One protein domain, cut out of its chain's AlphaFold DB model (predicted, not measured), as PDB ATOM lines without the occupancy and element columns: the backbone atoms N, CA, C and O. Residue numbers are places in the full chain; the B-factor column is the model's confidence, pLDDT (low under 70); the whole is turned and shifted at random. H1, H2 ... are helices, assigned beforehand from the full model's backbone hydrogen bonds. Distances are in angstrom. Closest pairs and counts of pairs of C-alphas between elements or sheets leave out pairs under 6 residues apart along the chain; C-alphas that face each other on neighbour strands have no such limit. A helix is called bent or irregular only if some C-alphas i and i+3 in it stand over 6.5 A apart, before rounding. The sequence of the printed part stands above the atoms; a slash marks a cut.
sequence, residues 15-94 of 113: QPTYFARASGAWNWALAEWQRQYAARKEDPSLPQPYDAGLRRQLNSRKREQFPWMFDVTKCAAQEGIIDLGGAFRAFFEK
ATOM      1  N   GLN A  15     218.706 155.057 137.872       86.25
ATOM      2  CA  GLN A  15     219.830 155.459 137.023       86.25
ATOM      3  C   GLN A  15     220.426 156.845 137.350       86.25
ATOM      4  O   GLN A  15     221.651 156.963 137.282       86.25
ATOM      5  N   PRO A  16     219.664 157.876 137.779       86.12
ATOM      6  CA  PRO A  16     220.220 159.171 138.167       86.12
ATOM      7  C   PRO A  16     221.273 159.047 139.264       86.12
ATOM      8  O   PRO A  16     222.350 159.633 139.160       86.12
ATOM      9  N   THR A  17     221.008 158.220 140.279       85.75
ATOM     10  CA  THR A  17     221.957 157.964 141.370       85.75
ATOM     11  C   THR A  17     223.229 157.289 140.859       85.75
ATOM     12  O   THR A  17     224.331 157.672 141.259       85.75
ATOM     13  N   TYR A  18     223.099 156.320 139.951       88.31
ATOM     14  CA  TYR A  18     224.245 155.654 139.333       88.31
ATOM     15  C   TYR A  18     225.098 156.638 138.518       88.31
ATOM     16  O   TYR A  18     226.309 156.720 138.720       88.31
ATOM     17  N   PHE A  19     224.479 157.445 137.649       86.44
ATOM     18  CA  PHE A  19     225.190 158.433 136.828       86.44
ATOM     19  C   PHE A  19     225.841 159.531 137.663       86.44
ATOM     20  O   PHE A  19     226.957 159.964 137.372       86.44
ATOM     21  N   ALA A  20     225.179 159.944 138.739       85.12
ATOM     22  CA  ALA A  20     225.742 160.875 139.693       85.12
ATOM     23  C   ALA A  20     227.025 160.337 140.333       85.12
ATOM     24  O   ALA A  20     228.052 161.017 140.296       85.12
ATOM     25  N   ARG A  21     226.993 159.100 140.852       87.00
ATOM     26  CA  ARG A  21     228.185 158.419 141.380       87.00
ATOM     27  C   ARG A  21     229.260 158.313 140.300       87.00
ATOM     28  O   ARG A  21     230.381 158.756 140.520       87.00
ATOM     29  N   ALA A  22     228.914 157.855 139.099       87.00
ATOM     30  CA  ALA A  22     229.863 157.726 137.993       87.00
ATOM     31  C   ALA A  22     230.567 159.054 137.648       87.00
ATOM     32  O   ALA A  22     231.757 159.062 137.340       87.00
ATOM     33  N   SER A  23     229.872 160.191 137.771       87.50
ATOM     34  CA  SER A  23     230.451 161.523 137.545       87.50
ATOM     35  C   SER A  23     231.354 162.035 138.678       87.50
ATOM     36  O   SER A  23     232.098 163.000 138.492       87.50
ATOM     37  N   GLY A  24     231.311 161.411 139.858       89.44
ATOM     38  CA  GLY A  24     231.979 161.916 141.055       89.44
ATOM     39  C   GLY A  24     233.506 161.931 140.957       89.44
ATOM     40  O   GLY A  24     234.125 162.817 141.541       89.44
ATOM     41  N   ALA A  25     234.104 161.034 140.166       93.12
ATOM     42  CA  ALA A  25     235.548 161.018 139.929       93.12
ATOM     43  C   ALA A  25     236.042 162.241 139.139       93.12
ATOM     44  O   ALA A  25     237.092 162.784 139.468       93.12
ATOM     45  N   TRP A  26     235.270 162.723 138.154       94.88
ATOM     46  CA  TRP A  26     235.576 163.976 137.451       94.88
ATOM     47  C   TRP A  26     235.575 165.157 138.424       94.88
ATOM     48  O   TRP A  26     236.483 165.983 138.404       94.88
ATOM     49  N   ASN A  27     234.548 165.242 139.274       93.81
ATOM     50  CA  ASN A  27     234.409 166.343 140.226       93.81
ATOM     51  C   ASN A  27     235.544 166.343 141.255       93.81
ATOM     52  O   ASN A  27     236.149 167.390 141.475       93.81
ATOM     53  N   TRP A  28     235.874 165.169 141.798       94.94
ATOM     54  CA  TRP A  28     237.020 164.991 142.685       94.94
ATOM     55  C   TRP A  28     238.321 165.444 142.014       94.94
ATOM     56  O   TRP A  28     239.062 166.265 142.547       94.94
ATOM     57  N   ALA A  29     238.580 164.949 140.802       96.50
ATOM     58  CA  ALA A  29     239.817 165.230 140.092       96.50
ATOM     59  C   ALA A  29     239.936 166.702 139.685       96.50
ATOM     60  O   ALA A  29     241.038 167.239 139.682       96.50
ATOM     61  N   LEU A  30     238.820 167.374 139.381       97.19
ATOM     62  CA  LEU A  30     238.801 168.810 139.111       97.19
ATOM     63  C   LEU A  30     239.206 169.613 140.352       97.19
ATOM     64  O   LEU A  30     240.045 170.506 140.240       97.19
ATOM     65  N   ALA A  31     238.640 169.284 141.515       96.31
ATOM     66  CA  ALA A  31     238.986 169.940 142.773       96.31
ATOM     67  C   ALA A  31     240.461 169.705 143.138       96.31
ATOM     68  O   ALA A  31     241.191 170.647 143.448       96.31
ATOM     69  N   GLU A  32     240.935 168.464 143.018       97.44
ATOM     70  CA  GLU A  32     242.324 168.115 143.321       97.44
ATOM     71  C   GLU A  32     243.312 168.742 142.322       97.44
ATOM     72  O   GLU A  32     244.370 169.230 142.724       97.44
ATOM     73  N   TRP A  33     242.957 168.826 141.035       98.00
ATOM     74  CA  TRP A  33     243.740 169.561 140.038       98.00
ATOM     75  C   TRP A  33     243.869 171.036 140.415       98.00
ATOM     76  O   TRP A  33     244.967 171.591 140.378       98.00
ATOM     77  N   GLN A  34     242.759 171.685 140.779       97.25
ATOM     78  CA  GLN A  34     242.750 173.090 141.193       97.25
ATOM     79  C   GLN A  34     243.635 173.317 142.419       97.25
ATOM     80  O   GLN A  34     244.427 174.259 142.422       97.25
ATOM     81  N   ARG A  35     243.564 172.418 143.408       97.81
ATOM     82  CA  ARG A  35     244.399 172.449 144.613       97.81
ATOM     83  C   ARG A  35     245.889 172.334 144.285       97.81
ATOM     84  O   ARG A  35     246.671 173.173 144.718       97.81
ATOM     85  N   GLN A  36     246.285 171.331 143.497       97.81
ATOM     86  CA  GLN A  36     247.689 171.134 143.107       97.81
ATOM     87  C   GLN A  36     248.215 172.291 142.255       97.81
ATOM     88  O   GLN A  36     249.347 172.729 142.432       97.81
ATOM     89  N   TYR A  37     247.389 172.817 141.349       96.81
ATOM     90  CA  TYR A  37     247.764 173.957 140.518       96.81
ATOM     91  C   TYR A  37     247.932 175.242 141.339       96.81
ATOM     92  O   TYR A  37     248.854 176.005 141.070       96.81
ATOM     93  N   ALA A  38     247.073 175.481 142.337       97.75
ATOM     94  CA  ALA A  38     247.219 176.602 143.264       97.75
ATOM     95  C   ALA A  38     248.504 176.478 144.095       97.75
ATOM     96  O   ALA A  38     249.302 177.407 144.092       97.75
ATOM     97  N   ALA A  39     248.765 175.307 144.687       97.94
ATOM     98  CA  ALA A  39     250.003 175.058 145.427       97.94
ATOM     99  C   ALA A  39     251.247 175.288 144.554       97.94
ATOM    100  O   ALA A  39     252.197 175.939 144.970       97.94
ATOM    101  N   ARG A  40     251.220 174.832 143.296       97.31
ATOM    102  CA  ARG A  40     252.326 175.054 142.355       97.31
ATOM    103  C   ARG A  40     252.542 176.526 141.984       97.31
ATOM    104  O   ARG A  40     253.646 176.905 141.605       97.31
ATOM    105  N   LYS A  41     251.504 177.366 142.040       96.81
ATOM    106  CA  LYS A  41     251.674 178.815 141.832       96.81
ATOM    107  C   LYS A  41     252.462 179.464 142.966       96.81
ATOM    108  O   LYS A  41     253.154 180.441 142.707       96.81
ATOM    109  N   GLU A  42     252.331 178.939 144.178       97.56
ATOM    110  CA  GLU A  42     253.078 179.393 145.354       97.56
ATOM    111  C   GLU A  42     254.495 178.810 145.357       97.56
ATOM    112  O   GLU A  42     255.455 179.528 145.622       97.56
ATOM    113  N   ASP A  43     254.630 177.536 144.978       97.44
ATOM    114  CA  ASP A  43     255.909 176.839 144.852       97.44
ATOM    115  C   ASP A  43     256.059 176.176 143.465       97.44
ATOM    116  O   ASP A  43     255.568 175.063 143.232       97.44
ATOM    117  N   PRO A  44     256.780 176.824 142.528       96.00
ATOM    118  CA  PRO A  44     257.001 176.299 141.182       96.00
ATOM    119  C   PRO A  44     257.776 174.976 141.110       96.00
ATOM    120  O   PRO A  44     257.763 174.349 140.039       96.00
ATOM    121  N   SER A  45     258.440 174.559 142.198       97.31
ATOM    122  CA  SER A  45     259.153 173.278 142.282       97.31
ATOM    123  C   SER A  45     258.200 172.081 142.352       97.31
ATOM    124  O   SER A  45     258.567 170.967 141.969       97.31
ATOM    125  N   LEU A  46     256.948 172.310 142.767       96.69
ATOM    126  CA  LEU A  46     255.923 171.279 142.806       96.69
ATOM    127  C   LEU A  46     255.583 170.772 141.391       96.69
ATOM    128  O   LEU A  46     255.581 171.538 140.415       96.69
ATOM    129  N   PRO A  47     255.251 169.476 141.249       94.94
ATOM    130  CA  PRO A  47     254.925 168.894 139.957       94.94
ATOM    131  C   PRO A  47     253.647 169.503 139.371       94.94
ATOM    132  O   PRO A  47     252.671 169.771 140.074       94.94
ATOM    133  N   GLN A  48     253.631 169.678 138.049       94.44
ATOM    134  CA  GLN A  48     252.424 170.062 137.322       94.44
ATOM    135  C   GLN A  48     251.351 168.963 137.477       94.44
ATOM    136  O   GLN A  48     251.685 167.781 137.358       94.44
ATOM    137  N   PRO A  49     250.067 169.313 137.691       96.19
ATOM    138  CA  PRO A  49     248.997 168.321 137.730       96.19
ATOM    139  C   PRO A  49     248.868 167.579 136.395       96.19
ATOM    140  O   PRO A  49     248.965 168.183 135.325       96.19
ATOM    141  N   TYR A  50     248.626 166.271 136.460       96.69
ATOM    142  CA  TYR A  50     248.399 165.412 135.296       96.69
ATOM    143  C   TYR A  50     247.519 164.210 135.668       96.69
ATOM    144  O   TYR A  50     247.451 163.797 136.831       96.69
ATOM    145  N   ASP A  51     246.844 163.627 134.679       96.88
ATOM    146  CA  ASP A  51     245.797 162.618 134.873       96.88
ATOM    147  C   ASP A  51     246.315 161.332 135.541       96.88
ATOM    148  O   ASP A  51     245.684 160.805 136.459       96.88
ATOM    149  N   ALA A  52     247.481 160.822 135.135       97.56
ATOM    150  CA  ALA A  52     248.028 159.592 135.703       97.56
ATOM    151  C   ALA A  52     248.430 159.771 137.177       97.56
ATOM    152  O   ALA A  52     248.250 158.849 137.976       97.56
ATOM    153  N   GLY A  53     248.894 160.965 137.565       97.75
ATOM    154  CA  GLY A  53     249.153 161.317 138.961       97.75
ATOM    155  C   GLY A  53     247.871 161.305 139.793       97.75
ATOM    156  O   GLY A  53     247.816 160.657 140.838       97.75
ATOM    157  N   LEU A  54     246.809 161.933 139.282       97.75
ATOM    158  CA  LEU A  54     245.497 161.957 139.933       97.75
ATOM    159  C   LEU A  54     244.878 160.559 140.059       97.75
ATOM    160  O   LEU A  54     244.335 160.230 141.110       97.75
ATOM    161  N   ARG A  55     245.018 159.694 139.046       97.19
ATOM    162  CA  ARG A  55     244.552 158.296 139.120       97.19
ATOM    163  C   ARG A  55     245.247 157.511 140.231       97.19
ATOM    164  O   ARG A  55     244.581 156.772 140.956       97.19
ATOM    165  N   ARG A  56     246.565 157.675 140.398       97.31
ATOM    166  CA  ARG A  56     247.311 157.033 141.497       97.31
ATOM    167  C   ARG A  56     246.831 157.529 142.862       97.31
ATOM    168  O   ARG A  56     246.567 156.708 143.734       97.31
ATOM    169  N   GLN A  57     246.661 158.842 143.017       96.62
ATOM    170  CA  GLN A  57     246.163 159.446 144.259       96.62
ATOM    171  C   GLN A  57     244.734 159.010 144.592       96.62
ATOM    172  O   GLN A  57     244.431 158.708 145.744       96.62
ATOM    173  N   LEU A  58     243.849 158.937 143.593       95.50
ATOM    174  CA  LEU A  58     242.497 158.455 143.829       95.50
ATOM    175  C   LEU A  58     242.516 156.984 144.237       95.50
ATOM    176  O   LEU A  58     241.827 156.601 145.173       95.50
ATOM    177  N   ASN A  59     243.309 156.150 143.563       94.19
ATOM    178  CA  ASN A  59     243.376 154.723 143.867       94.19
ATOM    179  C   ASN A  59     243.866 154.434 145.288       94.19
ATOM    180  O   ASN A  59     243.352 153.493 145.892       94.19
ATOM    181  N   SER A  60     244.790 155.232 145.831       95.81
ATOM    182  CA  SER A  60     245.238 155.063 147.218       95.81
ATOM    183  C   SER A  60     244.181 155.473 148.246       95.81
ATOM    184  O   SER A  60     244.149 154.905 149.328       95.81
ATOM    185  N   ARG A  61     243.283 156.411 147.912       93.25
ATOM    186  CA  ARG A  61     242.274 156.950 148.846       93.25
ATOM    187  C   ARG A  61     240.888 156.334 148.702       93.25
ATOM    188  O   ARG A  61     240.132 156.286 149.667       93.25
ATOM    189  N   LYS A  62     240.511 155.883 147.503       90.25
ATOM    190  CA  LYS A  62     239.107 155.589 147.161       90.25
ATOM    191  C   LYS A  62     238.494 154.453 147.966       90.25
ATOM    192  O   LYS A  62     237.291 154.466 148.178       90.25
ATOM    193  N   ARG A  63     239.297 153.491 148.429       91.62
ATOM    194  CA  ARG A  63     238.801 152.399 149.280       91.62
ATOM    195  C   ARG A  63     238.275 152.917 150.618       91.62
ATOM    196  O   ARG A  63     237.263 152.417 151.089       91.62
ATOM    197  N   GLU A  64     238.924 153.925 151.182       91.75
ATOM    198  CA  GLU A  64     238.593 154.468 152.501       91.75
ATOM    199  C   GLU A  64     237.646 155.669 152.396       91.75
ATOM    200  O   GLU A  64     236.629 155.735 153.081       91.75
ATOM    201  N   GLN A  65     237.950 156.612 151.501       90.25
ATOM    202  CA  GLN A  65     237.269 157.909 151.430       90.25
ATOM    203  C   GLN A  65     236.065 157.901 150.481       90.25
ATOM    204  O   GLN A  65     235.087 158.619 150.695       90.25
ATOM    205  N   PHE A  66     236.101 157.057 149.444       90.25
ATOM    206  CA  PHE A  66     235.092 157.030 148.381       90.25
ATOM    207  C   PHE A  66     234.590 155.607 148.072       90.25
ATOM    208  O   PHE A  66     234.568 155.216 146.902       90.25
ATOM    209  N   PRO A  67     234.157 154.814 149.078       90.44
ATOM    210  CA  PRO A  67     233.781 153.411 148.871       90.44
ATOM    211  C   PRO A  67     232.626 153.236 147.871       90.44
ATOM    212  O   PRO A  67     232.567 152.237 147.163       90.44
ATOM    213  N   TRP A  68     231.767 154.249 147.717       87.44
ATOM    214  CA  TRP A  68     230.698 154.279 146.712       87.44
ATOM    215  C   TRP A  68     231.210 154.196 145.260       87.44
ATOM    216  O   TRP A  68     230.438 153.871 144.360       87.44
ATOM    217  N   MET A  69     232.492 154.481 144.992       91.00
ATOM    218  CA  MET A  69     233.080 154.341 143.650       91.00
ATOM    219  C   MET A  69     233.159 152.881 143.189       91.00
ATOM    220  O   MET A  69     233.327 152.641 141.995       91.00
ATOM    221  N   PHE A  70     233.045 151.916 144.105       91.38
ATOM    222  CA  PHE A  70     232.961 150.494 143.766       91.38
ATOM    223  C   PHE A  70     231.548 150.067 143.338       91.38
ATOM    224  O   PHE A  70     231.403 149.006 142.739       91.38
ATOM    225  N   ASP A  71     230.531 150.912 143.556       91.88
ATOM    226  CA  ASP A  71     229.149 150.668 143.112       91.88
ATOM    227  C   ASP A  71     228.927 151.027 141.632       91.88
ATOM    228  O   ASP A  71     227.829 150.861 141.096       91.88
ATOM    229  N   VAL A  72     229.946 151.577 140.968       91.56
ATOM    230  CA  VAL A  72     229.929 151.927 139.545       91.56
ATOM    231  C   VAL A  72     231.052 151.206 138.814       91.56
ATOM    232  O   VAL A  72     232.025 150.751 139.414       91.56
ATOM    233  N   THR A  73     230.940 151.108 137.489       93.06
ATOM    234  CA  THR A  73     232.013 150.528 136.672       93.06
ATOM    235  C   THR A  73     233.362 151.200 136.944       93.06
ATOM    236  O   THR A  73     233.459 152.428 137.005       93.06
ATOM    237  N   LYS A  74     234.436 150.400 137.020       92.31
ATOM    238  CA  LYS A  74     235.816 150.893 137.188       92.31
ATOM    239  C   LYS A  74     236.187 151.971 136.162       92.31
ATOM    240  O   LYS A  74     236.959 152.880 136.468       92.31
ATOM    241  N   CYS A  75     235.621 151.868 134.956       94.31
ATOM    242  CA  CYS A  75     235.893 152.776 133.849       94.31
ATOM    243  C   CYS A  75     235.378 154.190 134.137       94.31
ATOM    244  O   CYS A  75     235.985 155.144 133.678       94.31
ATOM    245  N   ALA A  76     234.327 154.349 134.950       91.94
ATOM    246  CA  ALA A  76     233.792 155.667 135.285       91.94
ATOM    247  C   ALA A  76     234.837 156.532 136.003       91.94
ATOM    248  O   ALA A  76     235.028 157.697 135.663       91.94
ATOM    249  N   ALA A  77     235.563 155.940 136.958       93.06
ATOM    250  CA  ALA A  77     236.621 156.647 137.666       93.06
ATOM    251  C   ALA A  77     237.851 156.892 136.784       93.06
ATOM    252  O   ALA A  77     238.414 157.983 136.796       93.06
ATOM    253  N   GLN A  78     238.268 155.879 136.022       95.56
ATOM    254  CA  GLN A  78     239.452 155.973 135.175       95.56
ATOM    255  C   GLN A  78     239.265 156.985 134.038       95.56
ATOM    256  O   GLN A  78     240.047 157.929 133.935       95.56
ATOM    257  N   GLU A  79     238.233 156.798 133.217       97.00
ATOM    258  CA  GLU A  79     237.968 157.642 132.052       97.00
ATOM    259  C   GLU A  79     237.556 159.049 132.482       97.00
ATOM    260  O   GLU A  79     238.020 160.021 131.903       97.00
ATOM    261  N   GLY A  80     236.823 159.195 133.595       95.44
ATOM    262  CA  GLY A  80     236.494 160.513 134.143       95.44
ATOM    263  C   GLY A  80     237.723 161.375 134.471       95.44
ATOM    264  O   GLY A  80     237.665 162.596 134.330       95.44
ATOM    265  N   ILE A  81     238.844 160.765 134.874       97.25
ATOM    266  CA  ILE A  81     240.106 161.482 135.124       97.25
ATOM    267  C   ILE A  81     240.889 161.714 133.825       97.25
ATOM    268  O   ILE A  81     241.478 162.783 133.656       97.25
ATOM    269  N   ILE A  82     240.893 160.745 132.904       97.81
ATOM    270  CA  ILE A  82     241.534 160.882 131.586       97.81
ATOM    271  C   ILE A  82     240.881 162.023 130.797       97.81
ATOM    272  O   ILE A  82     241.579 162.919 130.319       97.81
ATOM    273  N   ASP A  83     239.549 162.049 130.746       97.25
ATOM    274  CA  ASP A  83     238.771 163.097 130.088       97.25
ATOM    275  C   ASP A  83     239.064 164.473 130.695       97.25
ATOM    276  O   ASP A  83     239.135 165.471 129.974       97.25
ATOM    277  N   LEU A  84     239.259 164.552 132.017       97.56
ATOM    278  CA  LEU A  84     239.627 165.803 132.679       97.56
ATOM    279  C   LEU A  84     241.016 166.278 132.230       97.56
ATOM    280  O   LEU A  84     241.186 167.459 131.919       97.56
ATOM    281  N   GLY A  85     241.993 165.369 132.158       97.56
ATOM    282  CA  GLY A  85     243.322 165.669 131.620       97.56
ATOM    283  C   GLY A  85     243.252 166.176 130.176       97.56
ATOM    284  O   GLY A  85     243.844 167.207 129.849       97.56
ATOM    285  N   GLY A  86     242.451 165.515 129.335       97.88
ATOM    286  CA  GLY A  86     242.166 165.954 127.967       97.88
ATOM    287  C   GLY A  86     241.510 167.337 127.904       97.88
ATOM    288  O   GLY A  86     241.901 168.175 127.090       97.88
ATOM    289  N   ALA A  87     240.563 167.624 128.800       97.69
ATOM    290  CA  ALA A  87     239.886 168.915 128.868       97.69
ATOM    291  C   ALA A  87     240.828 170.056 129.284       97.69
ATOM    292  O   ALA A  87     240.774 171.135 128.691       97.69
ATOM    293  N   PHE A  88     241.721 169.830 130.253       97.75
ATOM    294  CA  PHE A  88     242.751 170.812 130.604       97.75
ATOM    295  C   PHE A  88     243.749 171.021 129.469       97.75
ATOM    296  O   PHE A  88     244.062 172.167 129.152       97.75
ATOM    297  N   ARG A  89     244.198 169.946 128.808       97.31
ATOM    298  CA  ARG A  89     245.053 170.052 127.620       97.31
ATOM    299  C   ARG A  89     244.396 170.924 126.545       97.31
ATOM    300  O   ARG A  89     244.996 171.906 126.115       97.31
ATOM    301  N   ALA A  90     243.143 170.642 126.191       97.81
ATOM    302  CA  ALA A  90     242.399 171.429 125.212       97.81
ATOM    303  C   ALA A  90     242.219 172.898 125.641       97.81
ATOM    304  O   ALA A  90     242.292 173.796 124.800       97.81
ATOM    305  N   PHE A  91     241.994 173.158 126.935       97.38
ATOM    306  CA  PHE A  91     241.911 174.513 127.484       97.38
ATOM    307  C   PHE A  91     243.226 175.286 127.313       97.38
ATOM    308  O   PHE A  91     243.213 176.392 126.774       97.38
ATOM    309  N   PHE A  92     244.361 174.700 127.704       94.81
ATOM    310  CA  PHE A  92     245.671 175.347 127.563       94.81
ATOM    311  C   PHE A  92     246.081 175.543 126.098       94.81
ATOM    312  O   PHE A  92     246.700 176.546 125.760       94.81
ATOM    313  N   GLU A  93     245.665 174.642 125.207       97.56
ATOM    314  CA  GLU A  93     245.865 174.764 123.758       97.56
ATOM    315  C   GLU A  93     244.869 175.734 123.085       97.56
ATOM    316  O   GLU A  93     244.865 175.852 121.861       97.56
ATOM    317  N   LYS A  94     244.012 176.424 123.856       96.81
ATOM    318  CA  LYS A  94     242.973 177.362 123.378       96.81
ATOM    319  C   LYS A  94     241.941 176.735 122.426       96.81
ATOM    320  O   LYS A  94     241.270 177.443 121.679       96.81
TER     321      LYS A  94
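Overview. This is residues 15 to 94 of the 113 residues of the protein "Transposase" of Acidocella aminolytica 101 = DSM 11237 (UniProt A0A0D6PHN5). A long bent helix, H1, makes the long axis, and two more helices, H2 and H4, lie on one side of it and cross it at steep angles. The short H3 joins H2 to H4 and packs on the first arm of H1. The 80 printed residues hold four named helices, H1 to H4 in order, and no named strand; the class is all helix. The whole is compact, with a radius of gyration of the C-alphas of 13.3 A, and only just flat, spanning 41 by 30 by 17 A.

Along the chain. H1, residues 15 to 42, was assigned as one helix by its hydrogen bonds but is bent: C-alphas 22 and 25 are 6.8 A apart. Its arms are H1a, residues 15 to 22, from C-alpha 15 at (219.830, 155.459, 137.023), and H1b, residues 25 to 42, 26.0 A long. H2, residues 51 to 65, is 19.2 A long and irregular, with C-alphas 60 and 63 7.3 A apart. H3 is residues 67 to 71. H4, residues 74 to 92, is 28.1 A long and ends at C-alpha 92 at (245.671, 175.347, 127.563).

Arrangement. H1a and H1b stand at a shallow tilt of 30 degrees. H1a touches H3, closest at the C-alphas of Arg 21 and Met 69, 6.8 A. H1b, with residues 25 to 30 alone, touches H4 at a steep tilt of 43 degrees, the same way; the closest C-alphas, of Trp 26 and Gly 80, are 4.9 A apart. H1b and H2 only just touch, with 3 pairs of C-alphas within 8 A, the closest those of Ala 29 and Leu 54, 6.6 A. H2 touches H4 at a steep tilt of 39 degrees, opposite ways, closest at the C-alphas of Asp 51 and Gly 85, 5.1 A. H1a and H2 are apart. Every O i to N i+4 pair is within hydrogen-bond range in H1a, H1b and H4; H2 has 9 of 11, and H3 0 of 1 but 2 of 2 O i to N i+3 pairs.

Size, cuts and confidence. The C-alphas of Gln 15 and Ser 45, the two farthest apart, are 43.5 A apart. The printed part has no cut; the links H2 to H3 and H3 to H4 are tight, and H1 to H2 is short. No printed residue has a pLDDT under 70.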